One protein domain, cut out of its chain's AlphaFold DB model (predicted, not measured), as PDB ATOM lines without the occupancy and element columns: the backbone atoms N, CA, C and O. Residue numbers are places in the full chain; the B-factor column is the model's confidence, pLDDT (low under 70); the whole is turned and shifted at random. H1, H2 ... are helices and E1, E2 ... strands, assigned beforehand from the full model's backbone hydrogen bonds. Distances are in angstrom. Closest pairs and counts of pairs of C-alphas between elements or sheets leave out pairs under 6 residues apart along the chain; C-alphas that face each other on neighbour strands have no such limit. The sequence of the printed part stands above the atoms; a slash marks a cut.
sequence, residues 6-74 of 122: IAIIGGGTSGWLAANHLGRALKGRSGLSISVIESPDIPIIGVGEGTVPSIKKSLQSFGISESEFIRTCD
ATOM      1  N   ILE A   6     166.398 142.980 129.340       97.75
ATOM      2  CA  ILE A   6     167.739 143.076 128.773       97.75
ATOM      3  C   ILE A   6     168.657 142.222 129.643       97.75
ATOM      4  O   ILE A   6     168.776 142.473 130.839       97.75
ATOM      5  N   ALA A   7     169.284 141.216 129.041       98.38
ATOM      6  CA  ALA A   7     170.324 140.422 129.682       98.38
ATOM      7  C   ALA A   7     171.687 140.847 129.124       98.38
ATOM      8  O   ALA A   7     171.879 140.875 127.909       98.38
ATOM      9  N   ILE A   8     172.611 141.190 130.015       98.69
ATOM     10  CA  ILE A   8     174.007 141.509 129.723       98.69
ATOM     11  C   ILE A   8     174.824 140.315 130.210       98.69
ATOM     12  O   ILE A   8     174.784 139.992 131.393       98.69
ATOM     13  N   ILE A   9     175.521 139.633 129.303       98.06
ATOM     14  CA  ILE A   9     176.302 138.436 129.633       98.06
ATOM     15  C   ILE A   9     177.766 138.845 129.821       98.06
ATOM     16  O   ILE A   9     178.420 139.233 128.856       98.06
ATOM     17  N   GLY A  10     178.260 138.764 131.057       97.81
ATOM     18  CA  GLY A  10     179.620 139.125 131.457       97.81
ATOM     19  C   GLY A  10     179.676 140.295 132.446       97.81
ATOM     20  O   GLY A  10     179.075 141.339 132.213       97.81
ATOM     21  N   GLY A  11     180.444 140.114 133.526       96.81
ATOM     22  CA  GLY A  11     180.622 141.065 134.638       96.81
ATOM     23  C   GLY A  11     181.904 141.897 134.598       96.81
ATOM     24  O   GLY A  11     182.308 142.465 135.605       96.81
ATOM     25  N   GLY A  12     182.601 141.933 133.461       96.62
ATOM     26  CA  GLY A  12     183.787 142.779 133.298       96.62
ATOM     27  C   GLY A  12     183.438 144.257 133.117       96.62
ATOM     28  O   GLY A  12     182.267 144.649 133.120       96.62
ATOM     29  N   THR A  13     184.459 145.079 132.859       96.06
ATOM     30  CA  THR A  13     184.317 146.522 132.589       96.06
ATOM     31  C   THR A  13     183.242 146.812 131.536       96.06
ATOM     32  O   THR A  13     182.386 147.673 131.736       96.06
ATOM     33  N   SER A  14     183.221 146.057 130.433       96.38
ATOM     34  CA  SER A  14     182.233 146.223 129.360       96.38
ATOM     35  C   SER A  14     180.792 145.966 129.819       96.38
ATOM     36  O   SER A  14     179.900 146.745 129.480       96.38
ATOM     37  N   GLY A  15     180.560 144.918 130.613       98.12
ATOM     38  CA  GLY A  15     179.235 144.547 131.111       98.12
ATOM     39  C   GLY A  15     178.659 145.586 132.066       98.12
ATOM     40  O   GLY A  15     177.534 146.057 131.877       98.12
ATOM     41  N   TRP A  16     179.458 146.030 133.037       97.69
ATOM     42  CA  TRP A  16     179.033 147.057 133.989       97.69
ATOM     43  C   TRP A  16     178.896 148.442 133.354       97.69
ATOM     44  O   TRP A  16     177.967 149.177 133.701       97.69
ATOM     45  N   LEU A  17     179.739 148.810 132.382       97.06
ATOM     46  CA  LEU A  17     179.545 150.047 131.619       97.06
ATOM     47  C   LEU A  17     178.264 149.995 130.778       97.06
ATOM     48  O   LEU A  17     177.509 150.969 130.762       97.06
ATOM     49  N   ALA A  18     177.968 148.861 130.135       98.25
ATOM     50  CA  ALA A  18     176.714 148.673 129.407       98.25
ATOM     51  C   ALA A  18     175.499 148.811 130.339       98.25
ATOM     52  O   ALA A  18     174.555 149.536 130.017       98.25
ATOM     53  N   ALA A  19     175.543 148.183 131.520       98.12
ATOM     54  CA  ALA A  19     174.486 148.279 132.524       98.12
ATOM     55  C   ALA A  19     174.264 149.726 132.989       98.12
ATOM     56  O   ALA A  19     173.123 150.184 133.034       98.12
ATOM     57  N   ASN A  20     175.338 150.474 133.257       97.62
ATOM     58  CA  ASN A  20     175.270 151.883 133.653       97.62
ATOM     59  C   ASN A  20     174.681 152.774 132.550       97.62
ATOM     60  O   ASN A  20     173.777 153.575 132.807       97.62
ATOM     61  N   HIS A  21     175.137 152.613 131.304       97.50
ATOM     62  CA  HIS A  21     174.603 153.364 130.167       97.50
ATOM     63  C   HIS A  21     173.114 153.082 129.940       97.50
ATOM     64  O   HIS A  21     172.330 154.023 129.786       97.50
ATOM     65  N   LEU A  22     172.705 151.809 129.961       96.81
ATOM     66  CA  LEU A  22     171.308 151.412 129.793       96.81
ATOM     67  C   LEU A  22     170.444 151.874 130.970       96.81
ATOM     68  O   LEU A  22     169.383 152.455 130.753       96.81
ATOM     69  N   GLY A  23     170.909 151.683 132.205       95.62
ATOM     70  CA  GLY A  23     170.212 152.120 133.412       95.62
ATOM     71  C   GLY A  23     169.968 153.628 133.420       95.62
ATOM     72  O   GLY A  23     168.862 154.074 133.724       95.62
ATOM     73  N   ARG A  24     170.958 154.422 132.992       95.44
ATOM     74  CA  ARG A  24     170.810 155.874 132.833       95.44
ATOM     75  C   ARG A  24     169.843 156.235 131.704       95.44
ATOM     76  O   ARG A  24     168.941 157.039 131.923       95.44
ATOM     77  N   ALA A  25     170.016 155.663 130.513       94.81
ATOM     78  CA  ALA A  25     169.211 156.003 129.334       94.81
ATOM     79  C   ALA A  25     167.735 155.587 129.461       94.81
ATOM     80  O   ALA A  25     166.859 156.177 128.828       94.81
ATOM     81  N   LEU A  26     167.457 154.559 130.264       94.88
ATOM     82  CA  LEU A  26     166.133 153.954 130.406       94.88
ATOM     83  C   LEU A  26     165.487 154.256 131.767       94.88
ATOM     84  O   LEU A  26     164.412 153.729 132.065       94.88
ATOM     85  N   LYS A  27     166.112 155.119 132.576       92.19
ATOM     86  CA  LYS A  27     165.601 155.538 133.884       92.19
ATOM     87  C   LYS A  27     164.167 156.066 133.761       92.19
ATOM     88  O   LYS A  27     163.874 156.899 132.909       92.19
ATOM     89  N   GLY A  28     163.272 155.578 134.621       90.56
ATOM     90  CA  GLY A  28     161.861 155.982 134.652       90.56
ATOM     91  C   GLY A  28     160.936 155.214 133.700       90.56
ATOM     92  O   GLY A  28     159.724 155.404 133.762       90.56
ATOM     93  N   ARG A  29     161.456 154.311 132.855       92.44
ATOM     94  CA  ARG A  29     160.608 153.405 132.066       92.44
ATOM     95  C   ARG A  29     160.055 152.290 132.953       92.44
ATOM     96  O   ARG A  29     160.817 151.520 133.535       92.44
ATOM     97  N   SER A  30     158.733 152.181 133.036       90.44
ATOM     98  CA  SER A  30     158.057 151.123 133.791       90.44
ATOM     99  C   SER A  30     158.098 149.780 133.053       90.44
ATOM    100  O   SER A  30     158.095 149.716 131.824       90.44
ATOM    101  N   GLY A  31     158.149 148.680 133.812       91.38
ATOM    102  CA  GLY A  31     158.095 147.320 133.261       91.38
ATOM    103  C   GLY A  31     159.341 146.866 132.486       91.38
ATOM    104  O   GLY A  31     159.267 145.870 131.763       91.38
ATOM    105  N   LEU A  32     160.466 147.580 132.620       95.31
ATOM    106  CA  LEU A  32     161.769 147.198 132.078       95.31
ATOM    107  C   LEU A  32     162.642 146.572 133.177       95.31
ATOM    108  O   LEU A  32     162.686 147.069 134.298       95.31
ATOM    109  N   SER A  33     163.383 145.521 132.829       96.19
ATOM    110  CA  SER A  33     164.416 144.920 133.683       96.19
ATOM    111  C   SER A  33     165.737 144.780 132.929       96.19
ATOM    112  O   SER A  33     165.745 144.442 131.742       96.19
ATOM    113  N   ILE A  34     166.843 145.053 133.623       97.62
ATOM    114  CA  ILE A  34     168.216 144.872 133.142       97.62
ATOM    115  C   ILE A  34     168.904 143.926 134.127       97.62
ATOM    116  O   ILE A  34     168.880 144.177 135.329       97.62
ATOM    117  N   SER A  35     169.500 142.851 133.623       98.25
ATOM    118  CA  SER A  35     170.233 141.871 134.426       98.25
ATOM    119  C   SER A  35     171.635 141.690 133.866       98.25
ATOM    120  O   SER A  35     171.783 141.455 132.669       98.25
ATOM    121  N   VAL A  36     172.645 141.779 134.730       98.44
ATOM    122  CA  VAL A  36     174.016 141.354 134.426       98.44
ATOM    123  C   VAL A  36     174.160 139.914 134.906       98.44
ATOM    124  O   VAL A  36     173.793 139.601 136.037       98.44
ATOM    125  N   ILE A  37     174.618 139.031 134.026       98.19
ATOM    126  CA  ILE A  37     174.812 137.608 134.301       98.19
ATOM    127  C   ILE A  37     176.308 137.339 134.232       98.19
ATOM    128  O   ILE A  37     176.916 137.458 133.167       98.19
ATOM    129  N   GLU A  38     176.894 136.993 135.370       97.94
ATOM    130  CA  GLU A  38     178.332 136.779 135.523       97.94
ATOM    131  C   GLU A  38     178.634 135.288 135.666       97.94
ATOM    132  O   GLU A  38     177.856 134.539 136.257       97.94
ATOM    133  N   SER A  39     179.756 134.847 135.096       97.31
ATOM    134  CA  SER A  39     180.233 133.481 135.301       97.31
ATOM    135  C   SER A  39     180.967 133.408 136.641       97.31
ATOM    136  O   SER A  39     181.844 134.240 136.871       97.31
ATOM    137  N   PRO A  40     180.665 132.421 137.503       96.31
ATOM    138  CA  PRO A  40     181.457 132.190 138.707       96.31
ATOM    139  C   PRO A  40     182.834 131.582 138.391       96.31
ATOM    140  O   PRO A  40     183.756 131.716 139.190       96.31
ATOM    141  N   ASP A  41     182.973 130.935 137.229       97.44
ATOM    142  CA  ASP A  41     184.151 130.139 136.868       97.44
ATOM    143  C   ASP A  41     185.113 130.882 135.930       97.44
ATOM    144  O   ASP A  41     186.300 130.564 135.871       97.44
ATOM    145  N   ILE A  42     184.612 131.866 135.174       95.88
ATOM    146  CA  ILE A  42     185.408 132.648 134.224       95.88
ATOM    147  C   ILE A  42     185.681 134.029 134.830       95.88
ATOM    148  O   ILE A  42     184.773 134.867 134.857       95.88
ATOM    149  N   PRO A  43     186.916 134.301 135.291       94.75
ATOM    150  CA  PRO A  43     187.256 135.591 135.870       94.75
ATOM    151  C   PRO A  43     187.244 136.702 134.817       94.75
ATOM    152  O   PRO A  43     187.439 136.477 133.619       94.75
ATOM    153  N   ILE A  44     187.058 137.934 135.284       95.31
ATOM    154  CA  ILE A  44     187.203 139.128 134.450       95.31
ATOM    155  C   ILE A  44     188.679 139.373 134.105       95.31
ATOM    156  O   ILE A  44     189.580 139.016 134.865       95.31
ATOM    157  N   ILE A  45     188.933 140.020 132.967       93.88
ATOM    158  CA  ILE A  45     190.280 140.443 132.573       93.88
ATOM    159  C   ILE A  45     190.564 141.820 133.178       93.88
ATOM    160  O   ILE A  45     189.772 142.743 133.009       93.88
ATOM    161  N   GLY A  46     191.718 141.961 133.832       89.56
ATOM    162  CA  GLY A  46     192.267 143.241 134.272       89.56
ATOM    163  C   GLY A  46     193.761 143.301 133.969       89.56
ATOM    164  O   GLY A  46     194.526 142.491 134.483       89.56
ATOM    165  N   VAL A  47     194.172 144.242 133.114       95.06
ATOM    166  CA  VAL A  47     195.572 144.385 132.652       95.06
ATOM    167  C   VAL A  47     196.186 145.755 132.965       95.06
ATOM    168  O   VAL A  47     197.315 146.024 132.571       95.06
ATOM    169  N   GLY A  48     195.442 146.627 133.653       92.38
ATOM    170  CA  GLY A  48     195.766 148.050 133.765       92.38
ATOM    171  C   GLY A  48     195.352 148.796 132.496       92.38
ATOM    172  O   GLY A  48     196.100 148.883 131.525       92.38
ATOM    173  N   GLU A  49     194.125 149.316 132.483       94.75
ATOM    174  CA  GLU A  49     193.546 149.960 131.303       94.75
ATOM    175  C   GLU A  49     193.761 151.478 131.316       94.75
ATOM    176  O   GLU A  49     193.560 152.160 132.319       94.75
ATOM    177  N   GLY A  50     194.138 152.032 130.162       94.50
ATOM    178  CA  GLY A  50     194.221 153.475 129.964       94.50
ATOM    179  C   GLY A  50     192.946 154.030 129.335       94.50
ATOM    180  O   GLY A  50     192.475 153.517 128.325       94.50
ATOM    181  N   THR A  51     192.444 155.147 129.852       94.94
ATOM    182  CA  THR A  51     191.248 155.827 129.327       94.94
ATOM    183  C   THR A  51     191.613 157.085 128.520       94.94
ATOM    184  O   THR A  51     192.786 157.330 128.205       94.94
ATOM    185  N   VAL A  52     190.593 157.855 128.136       95.00
ATOM    186  CA  VAL A  52     190.682 159.206 127.554       95.00
ATOM    187  C   VAL A  52     189.846 160.171 128.413       95.00
ATOM    188  O   VAL A  52     188.966 159.698 129.139       95.00
ATOM    189  N   PRO A  53     190.040 161.505 128.333       94.00
ATOM    190  CA  PRO A  53     189.423 162.456 129.272       94.00
ATOM    191  C   PRO A  53     187.893 162.382 129.394       94.00
ATOM    192  O   PRO A  53     187.330 162.726 130.434       94.00
ATOM    193  N   SER A  54     187.191 161.911 128.356       92.88
ATOM    194  CA  SER A  54     185.730 161.777 128.371       92.88
ATOM    195  C   SER A  54     185.205 160.803 129.435       92.88
ATOM    196  O   SER A  54     184.052 160.949 129.843       92.88
ATOM    197  N   ILE A  55     186.030 159.877 129.949       94.56
ATOM    198  CA  ILE A  55     185.614 158.924 130.991       94.56
ATOM    199  C   ILE A  55     185.104 159.627 132.252       94.56
ATOM    200  O   ILE A  55     184.125 159.181 132.847       94.56
ATOM    201  N   LYS A  56     185.696 160.776 132.610       93.31
ATOM    202  CA  LYS A  56     185.282 161.577 133.769       93.31
ATOM    203  C   LYS A  56     183.812 161.976 133.668       93.31
ATOM    204  O   LYS A  56     183.055 161.821 134.623       93.31
ATOM    205  N   LYS A  57     183.393 162.439 132.483       93.94
ATOM    206  CA  LYS A  57     181.998 162.814 132.219       93.94
ATOM    207  C   LYS A  57     181.081 161.597 132.309       93.94
ATOM    208  O   LYS A  57     180.012 161.714 132.898       93.94
ATOM    209  N   SER A  58     181.493 160.442 131.781       94.94
ATOM    210  CA  SER A  58     180.708 159.202 131.870       94.94
ATOM    211  C   SER A  58     180.490 158.765 133.320       94.94
ATOM    212  O   SER A  58     179.341 158.580 133.714       94.94
ATOM    213  N   LEU A  59     181.554 158.687 134.127       95.62
ATOM    214  CA  LEU A  59     181.479 158.302 135.544       95.62
ATOM    215  C   LEU A  59     180.585 159.252 136.347       95.62
ATOM    216  O   LEU A  59     179.663 158.804 137.029       95.62
ATOM    217  N   GLN A  60     180.773 160.565 136.177       95.88
ATOM    218  CA  GLN A  60     179.909 161.569 136.800       95.88
ATOM    219  C   GLN A  60     178.445 161.382 136.383       95.88
ATOM    220  O   GLN A  60     177.531 161.499 137.198       95.88
ATOM    221  N   SER A  61     178.206 161.049 135.113       95.56
ATOM    222  CA  SER A  61     176.868 160.773 134.599       95.56
ATOM    223  C   SER A  61     176.229 159.540 135.263       95.56
ATOM    224  O   SER A  61     175.014 159.489 135.457       95.56
ATOM    225  N   PHE A  62     177.025 158.556 135.664       95.88
ATOM    226  CA  PHE A  62     176.538 157.384 136.391       95.88
ATOM    227  C   PHE A  62     176.323 157.657 137.884       95.88
ATOM    228  O   PHE A  62     175.780 156.811 138.584       95.88
ATOM    229  N   GLY A  63     176.687 158.850 138.365       95.62
ATOM    230  CA  GLY A  63     176.647 159.194 139.784       95.62
ATOM    231  C   GLY A  63     177.846 158.658 140.566       95.62
ATOM    232  O   GLY A  63     177.798 158.636 141.790       95.62
ATOM    233  N   ILE A  64     178.913 158.241 139.879       96.00
ATOM    234  CA  ILE A  64     180.143 157.754 140.505       96.00
ATOM    235  C   ILE A  64     181.022 158.958 140.849       96.00
ATOM    236  O   ILE A  64     181.337 159.784 139.987       96.00
ATOM    237  N   SER A  65     181.415 159.059 142.118       95.56
ATOM    238  CA  SER A  65     182.313 160.107 142.595       95.56
ATOM    239  C   SER A  65     183.728 159.885 142.065       95.56
ATOM    240  O   SER A  65     184.301 158.811 142.233       95.56
ATOM    241  N   GLU A  66     184.323 160.919 141.467       93.38
ATOM    242  CA  GLU A  66     185.709 160.872 140.984       93.38
ATOM    243  C   GLU A  66     186.681 160.553 142.129       93.38
ATOM    244  O   GLU A  66     187.539 159.685 141.991       93.38
ATOM    245  N   SER A  67     186.498 161.176 143.297       94.94
ATOM    246  CA  SER A  67     187.344 160.921 144.465       94.94
ATOM    247  C   SER A  67     187.185 159.505 145.012       94.94
ATOM    248  O   SER A  67     188.108 158.992 145.633       94.94
ATOM    249  N   GLU A  68     186.005 158.897 144.884       95.75
ATOM    250  CA  GLU A  68     185.789 157.500 145.277       95.75
ATOM    251  C   GLU A  68     186.474 156.559 144.293       95.75
ATOM    252  O   GLU A  68     187.301 155.762 144.719       95.75
ATOM    253  N   PHE A  69     186.229 156.741 142.992       95.25
ATOM    254  CA  PHE A  69     186.879 155.990 141.918       95.25
ATOM    255  C   PHE A  69     188.410 156.010 142.046       95.25
ATOM    256  O   PHE A  69     189.054 154.969 141.969       95.25
ATOM    257  N   ILE A  70     188.997 157.179 142.329       95.44
ATOM    258  CA  ILE A  70     190.447 157.304 142.527       95.44
ATOM    259  C   ILE A  70     190.938 156.489 143.732       95.44
ATOM    260  O   ILE A  70     192.003 155.881 143.669       95.44
ATOM    261  N   ARG A  71     190.171 156.464 144.829       96.31
ATOM    262  CA  ARG A  71     190.560 155.785 146.075       96.31
ATOM    263  C   ARG A  71     190.373 154.270 146.033       96.31
ATOM    264  O   ARG A  71     191.016 153.585 146.821       96.31
ATOM    265  N   THR A  72     189.492 153.755 145.178       96.69
ATOM    266  CA  THR A  72     189.100 152.335 145.191       96.69
ATOM    267  C   THR A  72     189.564 151.540 143.973       96.69
ATOM    268  O   THR A  72     189.478 150.314 144.007       96.69
ATOM    269  N   CYS A  73     190.070 152.189 142.916       94.75
ATOM    270  CA  CYS A  73     190.403 151.523 141.649       94.75
ATOM    271  C   CYS A  73     191.889 151.579 141.245       94.75
ATOM    272  O   CYS A  73     192.182 151.358 140.074       94.75
ATOM    273  N   ASP A  74     192.810 151.876 142.171       95.56
ATOM    274  CA  ASP A  74     194.271 151.925 141.925       95.56
ATOM    275  C   ASP A  74     194.659 152.737 140.672       95.56
ATOM    276  O   ASP A  74     195.379 152.298 139.773       95.56
TER     277      ASP A  74
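What this domain is: This is residues 6 to 74 of the 122 residues of an uncharacterized protein of Shewanella xiamenensis (UniProt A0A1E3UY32). Helix H1 packs over one face of a small parallel sheet of two strands, E1 and E2; a long loop, residues 38 to 53, leads from E2 to H2, which packs on residues 20 to 24 of H1, and H3 turns off beyond H2. The 69 printed residues run E1, H1, E2, H2, H3, mixed in class, and are only just loose, close to compact: radius of gyration of the C-alphas 13.6 A, spans 37 by 32 by 19 A.

Where its parts are: E1, residues 6 to 9, begins at C-alpha 6 (167.739, 143.076, 128.773). H1, residues 13 to 25, is 18.1 A long; E2, residues 33 to 37, 12.7 A; H2, residues 54 to 62, 13.0 A. H3, residues 66 to 72, ends at C-alpha 72 (189.100, 152.335, 145.191).

How they stand to each other: E1, H1, E2 form a strand-helix-strand unit, parallel neighbours joined through a helix, with a right-handed crossover; N 8 and O 35 are 2.8 A apart, within hydrogen-bond range. The closest C-alphas of H1 and E2, Gly 15 and Val 36, are 7.0 A apart. H1, with residues 20 to 24 alone, touches H2 at a steep tilt of 58 degrees, closest C-alphas Asn 20 and Phe 62, 6.3 A. H2 and H3 only just touch, only at the corner, with 3 pairs of C-alphas within 8 A, the closest Gln 60 and Glu 66, 7.2 A. H1 and H3 are apart. In H1, H2 and H3 every O i to N i+4 pair is within hydrogen-bond range.

The domain as a whole: The C-alphas farthest apart, Ser 30 and Val 47, are 38.1 A apart. The printed part has no cut; E2 to H2 is a long link, and residues 50 to 55 stand free. No printed residue is under 70 in pLDDT.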